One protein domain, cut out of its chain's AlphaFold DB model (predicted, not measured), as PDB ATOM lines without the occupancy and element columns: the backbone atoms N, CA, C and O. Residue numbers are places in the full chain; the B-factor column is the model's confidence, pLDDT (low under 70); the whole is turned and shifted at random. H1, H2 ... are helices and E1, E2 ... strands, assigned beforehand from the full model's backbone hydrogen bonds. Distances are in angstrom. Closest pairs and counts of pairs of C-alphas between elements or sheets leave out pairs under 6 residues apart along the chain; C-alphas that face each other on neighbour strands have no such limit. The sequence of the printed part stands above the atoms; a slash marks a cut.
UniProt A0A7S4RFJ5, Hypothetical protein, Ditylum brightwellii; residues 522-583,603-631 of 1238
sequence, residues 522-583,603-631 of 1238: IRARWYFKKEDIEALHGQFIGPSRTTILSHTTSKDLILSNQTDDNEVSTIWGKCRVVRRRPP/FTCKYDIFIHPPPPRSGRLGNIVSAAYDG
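This is residues 522 to 583 and 603 to 631 of the 1238 residues of the protein "Hypothetical protein" of Ditylum brightwellii (UniProt A0A7S4RFJ5). One strongly twisted sheet of five strands makes a wall, and its longest strand, E3, bends sharply, so that its far half runs with E1 away from E4 and E5 and opens the sheet into a V. Two short helices, H1 and H2, lie side by side next to the strands, while small H3 sits at the far end of E3 and leads into a loose stretch whose residues 572 to 579 stick out. The printed part has 91 residues with three named helices and five named strands, in the order E1 H1 E2 H2 E3 H3 E4 E5, and the class is mixed, helices and strands. The mixed sheet runs E1 E3 E4 E5 E2. The whole is only just compact, close to loose, with a radius of gyration of the C-alphas of 14.6 A and spans of 40 by 33 by 22 A.

Find C-alpha 522 at (-57.548, 21.275, 55.675); from there E1, residues 522 to 528, runs 18.7 A. H1 is residues 530 to 535, E2 residues 538 to 541, and H2 residues 545 to 551, 10.0 A long. E3, residues 556 to 567, runs 28.0 A from C-alpha 556 at (-56.122, 19.980, 31.615) and bends by 77 degrees at residue 561. H3 is residues 568 to 571. Past the cut, E4, residues 604 to 612, runs 24.0 A, and E5, residues 622 to 628, runs 19.6 A to C-alpha 628 at (-45.243, 14.678, 33.982).

Begin at edge strand E1, antiparallel to E3: N 524 and O 564 are 3.0 A apart, within hydrogen-bond range. E3 is parallel to E4, with N 559 and O 607 at 2.9 A. E4 and E5 are an antiparallel hairpin, with N 610 and O 625 at 2.8 A. E5 is parallel to edge strand E2, with N 541 and O 624 at 2.8 A. H1 touches H2 at a shallow tilt of 12 degrees, opposite ways; their closest C-alphas, of Lys 530 and Leu 549, are 6.4 A apart. H2 is on the sheet at a height of 8.1 A, over none of its strands, but only just: 2 of its C-alphas fall on E3. H1 only grazes the sheet with residues 530 to 533, and H3 only grazes it with residues 568 to 571. In H1 and H2 every O i to N i+4 pair is within hydrogen-bond range; H3 is too short for one.

Look for the two farthest C-alphas at Pro 583 and Arg 617, 43.5 A apart. Residues 584 to 602 are not printed, and C-alphas 583 and 603 are 11.8 A apart across the cut. Of the links printed whole, E4 to E5 is short and the others are tight. Mean pLDDT of the printed part is 87.1; residues 572 to 583 are under 70.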
ATOM      1  N   ILE A 522     -57.724  21.935  56.967       93.00
ATOM      2  CA  ILE A 522     -57.548  21.275  55.675       93.00
ATOM      3  C   ILE A 522     -56.223  21.750  55.089       93.00
ATOM      4  O   ILE A 522     -55.983  22.951  55.010       93.00
ATOM      5  N   ARG A 523     -55.410  20.805  54.613       92.50
ATOM      6  CA  ARG A 523     -54.312  21.080  53.690       92.50
ATOM      7  C   ARG A 523     -54.784  20.825  52.272       92.50
ATOM      8  O   ARG A 523     -55.185  19.703  51.951       92.50
ATOM      9  N   ALA A 524     -54.708  21.853  51.442       92.06
ATOM     10  CA  ALA A 524     -55.073  21.800  50.035       92.06
ATOM     11  C   ALA A 524     -53.845  22.086  49.156       92.06
ATOM     12  O   ALA A 524     -53.156  23.078  49.389       92.06
ATOM     13  N   ARG A 525     -53.579  21.235  48.153       91.62
ATOM     14  CA  ARG A 525     -52.731  21.568  46.994       91.62
ATOM     15  C   ARG A 525     -53.611  22.208  45.930       91.62
ATOM     16  O   ARG A 525     -54.614  21.610  45.541       91.62
ATOM     17  N   TRP A 526     -53.236  23.380  45.442       92.06
ATOM     18  CA  TRP A 526     -53.955  24.045  44.352       92.06
ATOM     19  C   TRP A 526     -53.589  23.424  42.999       92.06
ATOM     20  O   TRP A 526     -52.447  23.006  42.791       92.06
ATOM     21  N   TYR A 527     -54.547  23.358  42.081       93.94
ATOM     22  CA  TYR A 527     -54.261  23.121  40.670       93.94
ATOM     23  C   TYR A 527     -54.136  24.462  39.949       93.94
ATOM     24  O   TYR A 527     -54.909  25.378  40.211       93.94
ATOM     25  N   PHE A 528     -53.189  24.542  39.024       94.44
ATOM     26  CA  PHE A 528     -53.122  25.586  38.013       94.44
ATOM     27  C   PHE A 528     -53.862  25.126  36.755       94.44
ATOM     28  O   PHE A 528     -53.729  23.965  36.343       94.44
ATOM     29  N   LYS A 529     -54.604  26.039  36.134       94.88
ATOM     30  CA  LYS A 529     -55.082  25.913  34.757       94.88
ATOM     31  C   LYS A 529     -53.962  26.257  33.760       94.88
ATOM     32  O   LYS A 529     -52.801  26.420  34.137       94.88
ATOM     33  N   LYS A 530     -54.286  26.376  32.470       94.75
ATOM     34  CA  LYS A 530     -53.324  26.728  31.416       94.75
ATOM     35  C   LYS A 530     -52.872  28.185  31.536       94.75
ATOM     36  O   LYS A 530     -51.675  28.459  31.548       94.75
ATOM     37  N   GLU A 531     -53.837  29.084  31.648       94.06
ATOM     38  CA  GLU A 531     -53.711  30.532  31.788       94.06
ATOM     39  C   GLU A 531     -52.820  30.933  32.980       94.06
ATOM     40  O   GLU A 531     -51.944  31.785  32.832       94.06
ATOM     41  N   ASP A 532     -52.904  30.221  34.107       94.44
ATOM     42  CA  ASP A 532     -51.991  30.395  35.246       94.44
ATOM     43  C   ASP A 532     -50.523  30.143  34.865       94.44
ATOM     44  O   ASP A 532     -49.619  30.874  35.272       94.44
ATOM     45  N   ILE A 533     -50.252  29.121  34.044       95.19
ATOM     46  CA  ILE A 533     -48.898  28.844  33.539       95.19
ATOM     47  C   ILE A 533     -48.452  29.927  32.543       95.19
ATOM     48  O   ILE A 533     -47.249  30.169  32.392       95.19
ATOM     49  N   GLU A 534     -49.393  30.622  31.899       94.75
ATOM     50  CA  GLU A 534     -49.113  31.799  31.074       94.75
ATOM     51  C   GLU A 534     -48.784  33.044  31.924       94.75
ATOM     52  O   GLU A 534     -47.889  33.811  31.547       94.75
ATOM     53  N   ALA A 535     -49.352  33.170  33.126       94.44
ATOM     54  CA  ALA A 535     -48.950  34.161  34.128       94.44
ATOM     55  C   ALA A 535     -47.625  33.810  34.849       94.44
ATOM     56  O   ALA A 535     -46.842  34.696  35.191       94.44
ATOM     57  N   LEU A 536     -47.302  32.524  35.052       94.00
ATOM     58  CA  LEU A 536     -46.113  32.112  35.814       94.00
ATOM     59  C   LEU A 536     -44.781  32.506  35.140       94.00
ATOM     60  O   LEU A 536     -44.309  31.879  34.181       94.00
ATOM     61  N   HIS A 537     -44.120  33.511  35.718       93.12
ATOM     62  CA  HIS A 537     -42.781  33.971  35.345       93.12
ATOM     63  C   HIS A 537     -41.678  33.261  36.151       93.12
ATOM     64  O   HIS A 537     -41.393  33.596  37.303       93.12
ATOM     65  N   GLY A 538     -40.990  32.305  35.524       94.50
ATOM     66  CA  GLY A 538     -39.868  31.584  36.131       94.50
ATOM     67  C   GLY A 538     -39.004  30.840  35.115       94.50
ATOM     68  O   GLY A 538     -39.374  30.698  33.951       94.50
ATOM     69  N   GLN A 539     -37.842  30.350  35.552       96.69
ATOM     70  CA  GLN A 539     -37.038  29.426  34.756       96.69
ATOM     71  C   GLN A 539     -37.608  28.011  34.904       96.69
ATOM     72  O   GLN A 539     -37.465  27.390  35.959       96.69
ATOM     73  N   PHE A 540     -38.234  27.502  33.844       97.38
ATOM     74  CA  PHE A 540     -38.768  26.140  33.811       97.38
ATOM     75  C   PHE A 540     -37.633  25.104  33.720       97.38
ATOM     76  O   PHE A 540     -36.694  25.267  32.937       97.38
ATOM     77  N   ILE A 541     -37.716  24.048  34.532       96.75
ATOM     78  CA  ILE A 541     -36.749  22.945  34.620       96.75
ATOM     79  C   ILE A 541     -37.523  21.634  34.456       96.75
ATOM     80  O   ILE A 541     -38.175  21.182  35.391       96.75
ATOM     81  N   GLY A 542     -37.455  21.042  33.265       96.50
ATOM     82  CA  GLY A 542     -38.327  19.943  32.843       96.50
ATOM     83  C   GLY A 542     -38.873  20.227  31.440       96.50
ATOM     84  O   GLY A 542     -38.186  20.899  30.659       96.50
ATOM     85  N   PRO A 543     -40.095  19.778  31.099       96.56
ATOM     86  CA  PRO A 543     -40.833  20.293  29.950       96.56
ATOM     87  C   PRO A 543     -40.873  21.827  29.975       96.56
ATOM     88  O   PRO A 543     -41.214  22.436  30.993       96.56
ATOM     89  N   SER A 544     -40.498  22.457  28.859       97.50
ATOM     90  CA  SER A 544     -40.462  23.920  28.762       97.50
ATOM     91  C   SER A 544     -41.868  24.519  28.880       97.50
ATOM     92  O   SER A 544     -42.848  23.842  28.564       97.50
ATOM     93  N   ARG A 545     -41.991  25.797  29.274       97.00
ATOM     94  CA  ARG A 545     -43.304  26.462  29.405       97.00
ATOM     95  C   ARG A 545     -44.143  26.325  28.131       97.00
ATOM     96  O   ARG A 545     -45.304  25.951  28.205       97.00
ATOM     97  N   THR A 546     -43.541  26.537  26.961       97.12
ATOM     98  CA  THR A 546     -44.213  26.359  25.664       97.12
ATOM     99  C   THR A 546     -44.585  24.902  25.382       97.12
ATOM    100  O   THR A 546     -45.655  24.663  24.836       97.12
ATOM    101  N   THR A 547     -43.775  23.921  25.802       96.56
ATOM    102  CA  THR A 547     -44.141  22.492  25.725       96.56
ATOM    103  C   THR A 547     -45.388  22.197  26.561       96.56
ATOM    104  O   THR A 547     -46.336  21.620  26.037       96.56
ATOM    105  N   ILE A 548     -45.417  22.638  27.825       96.38
ATOM    106  CA  ILE A 548     -46.560  22.447  28.732       96.38
ATOM    107  C   ILE A 548     -47.820  23.048  28.101       96.38
ATOM    108  O   ILE A 548     -48.769  22.315  27.838       96.38
ATOM    109  N   LEU A 549     -47.774  24.335  27.741       96.62
ATOM    110  CA  LEU A 549     -48.890  25.071  27.135       96.62
ATOM    111  C   LEU A 549     -49.362  24.489  25.790       96.62
ATOM    112  O   LEU A 549     -50.528  24.644  25.435       96.62
ATOM    113  N   SER A 550     -48.486  23.809  25.041       96.38
ATOM    114  CA  SER A 550     -48.861  23.100  23.808       96.38
ATOM    115  C   SER A 550     -49.511  21.732  24.055       96.38
ATOM    116  O   SER A 550     -50.234  21.235  23.198       96.38
ATOM    117  N   HIS A 551     -49.267  21.121  25.218       95.00
ATOM    118  CA  HIS A 551     -49.810  19.814  25.608       95.00
ATOM    119  C   HIS A 551     -51.059  19.922  26.510       95.00
ATOM    120  O   HIS A 551     -51.776  18.927  26.678       95.00
ATOM    121  N   THR A 552     -51.324  21.099  27.092       94.38
ATOM    122  CA  THR A 552     -52.528  21.398  27.881       94.38
ATOM    123  C   THR A 552     -53.594  22.148  27.079       94.38
ATOM    124  O   THR A 552     -53.368  23.227  26.516       94.38
ATOM    125  N   THR A 553     -54.790  21.573  27.093       94.44
ATOM    126  CA  THR A 553     -56.078  22.189  26.757       94.44
ATOM    127  C   THR A 553     -56.650  22.919  27.982       94.44
ATOM    128  O   THR A 553     -56.130  22.756  29.082       94.44
ATOM    129  N   SER A 554     -57.748  23.666  27.833       90.12
ATOM    130  CA  SER A 554     -58.475  24.272  28.969       90.12
ATOM    131  C   SER A 554     -59.112  23.248  29.926       90.12
ATOM    132  O   SER A 554     -59.523  23.600  31.027       90.12
ATOM    133  N   LYS A 555     -59.168  21.963  29.545       89.38
ATOM    134  CA  LYS A 555     -59.660  20.851  30.384       89.38
ATOM    135  C   LYS A 555     -58.524  20.084  31.077       89.38
ATOM    136  O   LYS A 555     -58.775  19.090  31.761       89.38
ATOM    137  N   ASP A 556     -57.280  20.537  30.925       92.94
ATOM    138  CA  ASP A 556     -56.122  19.980  31.615       92.94
ATOM    139  C   ASP A 556     -55.710  20.863  32.797       92.94
ATOM    140  O   ASP A 556     -55.546  22.072  32.660       92.94
ATOM    141  N   LEU A 557     -55.495  20.230  33.947       94.06
ATOM    142  CA  LEU A 557     -54.989  20.855  35.164       94.06
ATOM    143  C   LEU A 557     -53.549  20.413  35.442       94.06
ATOM    144  O   LEU A 557     -53.079  19.364  34.986       94.06
ATOM    145  N   ILE A 558     -52.848  21.226  36.226       93.81
ATOM    146  CA  ILE A 558     -51.456  21.013  36.618       93.81
ATOM    147  C   ILE A 558     -51.360  21.143  38.135       93.81
ATOM    148  O   ILE A 558     -51.709  22.177  38.698       93.81
ATOM    149  N   LEU A 559     -50.910  20.095  38.824       94.88
ATOM    150  CA  LEU A 559     -50.908  20.072  40.284       94.88
ATOM    151  C   LEU A 559     -49.717  20.867  40.842       94.88
ATOM    152  O   LEU A 559     -48.556  20.543  40.597       94.88
ATOM    153  N   SER A 560     -49.996  21.906  41.629       95.06
ATOM    154  CA  SER A 560     -48.967  22.707  42.295       95.06
ATOM    155  C   SER A 560     -48.391  21.977  43.508       95.06
ATOM    156  O   SER A 560     -49.095  21.239  44.200       95.06
ATOM    157  N   ASN A 561     -47.119  22.212  43.834       91.88
ATOM    158  CA  ASN A 561     -46.541  21.851  45.133       91.88
ATOM    159  C   ASN A 561     -46.924  22.827  46.262       91.88
ATOM    160  O   ASN A 561     -46.573  22.590  47.420       91.88
ATOM    161  N   GLN A 562     -47.588  23.942  45.939       91.25
ATOM    162  CA  GLN A 562     -48.050  24.899  46.937       91.25
ATOM    163  C   GLN A 562     -49.207  24.297  47.735       91.25
ATOM    164  O   GLN A 562     -50.258  23.967  47.184       91.25
ATOM    165  N   THR A 563     -48.984  24.162  49.040       91.25
ATOM    166  CA  THR A 563     -49.949  23.671  50.025       91.25
ATOM    167  C   THR A 563     -50.366  24.805  50.951       91.25
ATOM    168  O   THR A 563     -49.514  25.579  51.389       91.25
ATOM    169  N   ASP A 564     -51.660  24.890  51.259       90.81
ATOM    170  CA  ASP A 564     -52.206  25.876  52.197       90.81
ATOM    171  C   ASP A 564     -53.050  25.212  53.299       90.81
ATOM    172  O   ASP A 564     -53.829  24.297  53.022       90.81
ATOM    173  N   ASP A 565     -52.876  25.677  54.542       92.06
ATOM    174  CA  ASP A 565     -53.355  25.071  55.798       92.06
ATOM    175  C   ASP A 565     -54.549  25.861  56.374       92.06
ATOM    176  O   ASP A 565     -54.472  26.497  57.431       92.06
ATOM    177  N   ASN A 566     -55.668  25.820  55.655       88.62
ATOM    178  CA  ASN A 566     -56.888  26.574  55.953       88.62
ATOM    179  C   ASN A 566     -57.724  25.955  57.085       88.62
ATOM    180  O   ASN A 566     -57.750  24.739  57.271       88.62
ATOM    181  N   GLU A 567     -58.482  26.779  57.814       88.75
ATOM    182  CA  GLU A 567     -59.529  26.288  58.720       88.75
ATOM    183  C   GLU A 567     -60.744  25.815  57.900       88.75
ATOM    184  O   GLU A 567     -61.133  26.462  56.932       88.75
ATOM    185  N   VAL A 568     -61.391  24.704  58.275       83.81
ATOM    186  CA  VAL A 568     -62.563  24.176  57.534       83.81
ATOM    187  C   VAL A 568     -63.656  25.240  57.371       83.81
ATOM    188  O   VAL A 568     -64.287  25.331  56.320       83.81
ATOM    189  N   SER A 569     -63.835  26.079  58.390       79.50
ATOM    190  CA  SER A 569     -64.755  27.218  58.437       79.50
ATOM    191  C   SER A 569     -64.530  28.285  57.357       79.50
ATOM    192  O   SER A 569     -65.480  29.001  57.059       79.50
ATOM    193  N   THR A 570     -63.333  28.415  56.768       77.69
ATOM    194  CA  THR A 570     -63.076  29.393  55.688       77.69
ATOM    195  C   THR A 570     -63.361  28.834  54.293       77.69
ATOM    196  O   THR A 570     -63.626  29.606  53.375       77.69
ATOM    197  N   ILE A 571     -63.348  27.504  54.134       73.62
ATOM    198  CA  ILE A 571     -63.589  26.810  52.857       73.62
ATOM    199  C   ILE A 571     -65.052  26.347  52.722       73.62
ATOM    200  O   ILE A 571     -65.586  26.261  51.611       73.62
ATOM    201  N   TRP A 572     -65.719  26.011  53.832       60.50
ATOM    202  CA  TRP A 572     -67.054  25.405  53.803       60.50
ATOM    203  C   TRP A 572     -68.084  26.350  53.167       60.50
ATOM    204  O   TRP A 572     -68.365  27.427  53.681       60.50
ATOM    205  N   GLY A 573     -68.647  25.925  52.032       58.19
ATOM    206  CA  GLY A 573     -69.581  26.710  51.219       58.19
ATOM    207  C   GLY A 573     -68.973  27.251  49.921       58.19
ATOM    208  O   GLY A 573     -69.727  27.513  48.993       58.19
ATOM    209  N   LYS A 574     -67.638  27.345  49.809       56.84
ATOM    210  CA  LYS A 574     -66.953  27.887  48.618       56.84
ATOM    211  C   LYS A 574     -66.373  26.841  47.654       56.84
ATOM    212  O   LYS A 574     -66.110  27.174  46.505       56.84
ATOM    213  N   CYS A 575     -66.200  25.580  48.067       55.50
ATOM    214  CA  CYS A 575     -65.598  24.537  47.216       55.50
ATOM    215  C   CYS A 575     -66.527  23.338  46.954       55.50
ATOM    216  O   CYS A 575     -67.066  22.734  47.885       55.50
ATOM    217  N   ARG A 576     -66.629  22.916  45.684       54.88
ATOM    218  CA  ARG A 576     -67.250  21.645  45.267       54.88
ATOM    219  C   ARG A 576     -66.192  20.531  45.244       54.88
ATOM    220  O   ARG A 576     -65.335  20.501  44.368       54.88
ATOM    221  N   VAL A 577     -66.244  19.598  46.198       49.47
ATOM    222  CA  VAL A 577     -65.257  18.503  46.313       49.47
ATOM    223  C   VAL A 577     -65.578  17.366  45.333       49.47
ATOM    224  O   VAL A 577     -66.331  16.445  45.652       49.47
ATOM    225  N   VAL A 578     -64.980  17.403  44.140       51.72
ATOM    226  CA  VAL A 578     -65.094  16.331  43.136       51.72
ATOM    227  C   VAL A 578     -64.005  15.278  43.366       51.72
ATOM    228  O   VAL A 578     -62.845  15.480  43.027       51.72
ATOM    229  N   ARG A 579     -64.378  14.120  43.924       44.25
ATOM    230  CA  ARG A 579     -63.485  12.950  44.014       44.25
ATOM    231  C   ARG A 579     -63.606  12.087  42.759       44.25
ATOM    232  O   ARG A 579     -64.657  11.493  42.529       44.25
ATOM    233  N   ARG A 580     -62.520  11.960  41.993       53.53
ATOM    234  CA  ARG A 580     -62.356  10.956  40.928       53.53
ATOM    235  C   ARG A 580     -60.955  10.352  41.004       53.53
ATOM    236  O   ARG A 580     -59.993  11.074  41.238       53.53
ATOM    237  N   ARG A 581     -60.860   9.035  40.804       44.31
ATOM    238  CA  ARG A 581     -59.590   8.329  40.580       44.31
ATOM    239  C   ARG A 581     -59.157   8.627  39.135       44.31
ATOM    240  O   ARG A 581     -60.025   8.538  38.262       44.31
ATOM    241  N   PRO A 582     -57.896   9.001  38.855       49.19
ATOM    242  CA  PRO A 582     -57.432   9.113  37.474       49.19
ATOM    243  C   PRO A 582     -57.535   7.743  36.775       49.19
ATOM    244  O   PRO A 582     -57.398   6.711  37.444       49.19
ATOM    245  N   PRO A 583     -57.803   7.692  35.457       48.62
ATOM    246  CA  PRO A 583     -57.754   6.437  34.714       48.62
ATOM    247  C   PRO A 583     -56.321   5.870  34.749       48.62
ATOM    248  O   PRO A 583     -55.367   6.644  34.645       48.62
ATOM    249  N   PHE A 603     -61.993  17.409  34.348       86.56
ATOM    250  CA  PHE A 603     -60.618  17.895  34.219       86.56
ATOM    251  C   PHE A 603     -59.607  16.747  34.362       86.56
ATOM    252  O   PHE A 603     -59.841  15.809  35.129       86.56
ATOM    253  N   THR A 604     -58.474  16.835  33.660       88.94
ATOM    254  CA  THR A 604     -57.408  15.811  33.667       88.94
ATOM    255  C   THR A 604     -56.093  16.401  34.172       88.94
ATOM    256  O   THR A 604     -55.653  17.424  33.663       88.94
ATOM    257  N   CYS A 605     -55.432  15.774  35.151       93.00
ATOM    258  CA  CYS A 605     -54.114  16.233  35.603       93.00
ATOM    259  C   CYS A 605     -53.007  15.660  34.704       93.00
ATOM    260  O   CYS A 605     -52.935  14.442  34.543       93.00
ATOM    261  N   LYS A 606     -52.158  16.518  34.119       91.31
ATOM    262  CA  LYS A 606     -51.077  16.104  33.192       91.31
ATOM    263  C   LYS A 606     -49.655  16.345  33.698       91.31
ATOM    264  O   LYS A 606     -48.738  15.649  33.263       91.31
ATOM    265  N   TYR A 607     -49.457  17.314  34.586       95.50
ATOM    266  CA  TYR A 607     -48.137  17.678  35.106       95.50
ATOM    267  C   TYR A 607     -48.195  17.984  36.606       95.50
ATOM    268  O   TYR A 607     -49.205  18.493  37.095       95.50
ATOM    269  N   ASP A 608     -47.082  17.750  37.298       95.12
ATOM    270  CA  ASP A 608     -46.772  18.372  38.585       95.12
ATOM    271  C   ASP A 608     -45.839  19.564  38.363       95.12
ATOM    272  O   ASP A 608     -44.901  19.506  37.557       95.12
ATOM    273  N   ILE A 609     -46.069  20.644  39.109       96.00
ATOM    274  CA  ILE A 609     -45.202  21.821  39.128       96.00
ATOM    275  C   ILE A 609     -44.736  22.135  40.550       96.00
ATOM    276  O   ILE A 609     -45.529  22.382  41.459       96.00
ATOM    277  N   PHE A 610     -43.415  22.211  40.712       95.81
ATOM    278  CA  PHE A 610     -42.751  22.605  41.947       95.81
ATOM    279  C   PHE A 610     -42.174  24.015  41.808       95.81
ATOM    280  O   PHE A 610     -41.152  24.236  41.150       95.81
ATOM    281  N   ILE A 611     -42.829  24.989  42.442       95.44
ATOM    282  CA  ILE A 611     -42.383  26.382  42.456       95.44
ATOM    283  C   ILE A 611     -41.333  26.548  43.557       95.44
ATOM    284  O   ILE A 611     -41.630  26.458  44.751       95.44
ATOM    285  N   HIS A 612     -40.094  26.821  43.155       94.69
ATOM    286  CA  HIS A 612     -38.998  27.157  44.055       94.69
ATOM    287  C   HIS A 612     -38.774  28.678  44.046       94.69
ATOM    288  O   HIS A 612     -38.238  29.212  43.064       94.69
ATOM    289  N   PRO A 613     -39.151  29.400  45.121       89.31
ATOM    290  CA  PRO A 613     -38.952  30.841  45.187       89.31
ATOM    291  C   PRO A 613     -37.455  31.178  45.108       89.31
ATOM    292  O   PRO A 613     -36.622  30.451  45.663       89.31
ATOM    293  N   PRO A 614     -37.082  32.277  44.429       89.69
ATOM    294  CA  PRO A 614     -35.683  32.633  44.261       89.69
ATOM    295  C   PRO A 614     -35.040  32.947  45.622       89.69
ATOM    296  O   PRO A 614     -35.695  33.516  46.502       89.69
ATOM    297  N   PRO A 615     -33.738  32.651  45.823       88.75
ATOM    298  CA  PRO A 615     -33.043  33.050  47.042       88.75
ATOM    299  C   PRO A 615     -33.195  34.566  47.258       88.75
ATOM    300  O   PRO A 615     -32.986  35.312  46.291       88.75
ATOM    301  N   PRO A 616     -33.490  35.050  48.486       83.12
ATOM    302  CA  PRO A 616     -33.995  36.410  48.764       83.12
ATOM    303  C   PRO A 616     -32.954  37.545  48.615       83.12
ATOM    304  O   PRO A 616     -33.026  38.571  49.287       83.12
ATOM    305  N   ARG A 617     -31.939  37.332  47.771       89.19
ATOM    306  CA  ARG A 617     -30.873  38.266  47.366       89.19
ATOM    307  C   ARG A 617     -30.388  38.046  45.923       89.19
ATOM    308  O   ARG A 617     -29.396  38.645  45.527       89.19
ATOM    309  N   SER A 618     -30.999  37.132  45.166       84.81
ATOM    310  CA  SER A 618     -30.452  36.680  43.877       84.81
ATOM    311  C   SER A 618     -30.714  37.636  42.711       84.81
ATOM    312  O   SER A 618     -29.945  37.619  41.752       84.81
ATOM    313  N   GLY A 619     -31.796  38.425  42.767       89.12
ATOM    314  CA  GLY A 619     -32.274  39.225  41.631       89.12
ATOM    315  C   GLY A 619     -32.679  38.385  40.411       89.12
ATOM    316  O   GLY A 619     -32.753  38.911  39.307       89.12
ATOM    317  N   ARG A 620     -32.878  37.072  40.589       88.50
ATOM    318  CA  ARG A 620     -33.306  36.138  39.542       88.50
ATOM    319  C   ARG A 620     -34.771  35.772  39.742       88.50
ATOM    320  O   ARG A 620     -35.253  35.764  40.873       88.50
ATOM    321  N   LEU A 621     -35.435  35.414  38.646       89.50
ATOM    322  CA  LEU A 621     -36.738  34.755  38.680       89.50
ATOM    323  C   LEU A 621     -36.642  33.416  39.438       89.50
ATOM    324  O   LEU A 621     -35.555  32.844  39.569       89.50
ATOM    325  N   GLY A 622     -37.776  32.928  39.944       94.00
ATOM    326  CA  GLY A 622     -37.856  31.612  40.581       94.00
ATOM    327  C   GLY A 622     -37.599  30.469  39.597       94.00
ATOM    328  O   GLY A 622     -37.753  30.634  38.385       94.00
ATOM    329  N   ASN A 623     -37.236  29.301  40.125       96.38
ATOM    330  CA  ASN A 623     -37.168  28.076  39.332       96.38
ATOM    331  C   ASN A 623     -38.511  27.348  39.442       96.38
ATOM    332  O   ASN A 623     -39.045  27.199  40.539       96.38
ATOM    333  N   ILE A 624     -39.031  26.866  38.318       97.06
ATOM    334  CA  ILE A 624     -40.292  26.127  38.239       97.06
ATOM    335  C   ILE A 624     -39.940  24.739  37.710       97.06
ATOM    336  O   ILE A 624     -39.661  24.582  36.525       97.06
ATOM    337  N   VAL A 625     -39.856  23.737  38.585       97.06
ATOM    338  CA  VAL A 625     -39.568  22.362  38.149       97.06
ATOM    339  C   VAL A 625     -40.870  21.733  37.676       97.06
ATOM    340  O   VAL A 625     -41.845  21.722  38.423       97.06
ATOM    341  N   SER A 626     -40.891  21.231  36.447       96.56
ATOM    342  CA  SER A 626     -42.047  20.591  35.821       96.56
ATOM    343  C   SER A 626     -41.773  19.101  35.608       96.56
ATOM    344  O   SER A 626     -40.760  18.716  35.025       96.56
ATOM    345  N   ALA A 627     -42.695  18.255  36.060       95.75
ATOM    346  CA  ALA A 627     -42.689  16.813  35.826       95.75
ATOM    347  C   ALA A 627     -43.999  16.405  35.145       95.75
ATOM    348  O   ALA A 627     -45.020  17.064  35.332       95.75
ATOM    349  N   ALA A 628     -43.989  15.332  34.351       94.31
ATOM    350  CA  ALA A 628     -45.243  14.678  33.982       94.31
ATOM    351  C   ALA A 628     -45.902  14.135  35.259       94.31
ATOM    352  O   ALA A 628     -45.186  13.662  36.139       94.31
ATOM    353  N   TYR A 629     -47.229  14.222  35.354       92.31
ATOM    354  CA  TYR A 629     -47.985  13.666  36.476       92.31
ATOM    355  C   TYR A 629     -47.878  12.137  36.406       92.31
ATOM    356  O   TYR A 629     -48.523  11.508  35.566       92.31
ATOM    357  N   ASP A 630     -47.001  11.554  37.225       88.62
ATOM    358  CA  ASP A 630     -46.788  10.102  37.307       88.62
ATOM    359  C   ASP A 630     -47.952   9.399  38.017       88.62
ATOM    360  O   ASP A 630     -48.306   8.273  37.665       88.62
ATOM    361  N   GLY A 631     -48.620  10.123  38.916       80.62
ATOM    362  CA  GLY A 631     -49.918   9.772  39.464       80.62
ATOM    363  C   GLY A 631     -49.866   9.011  40.779       80.62
ATOM    364  O   GLY A 631     -50.668   8.093  40.925       80.62
TER     365      GLY A 631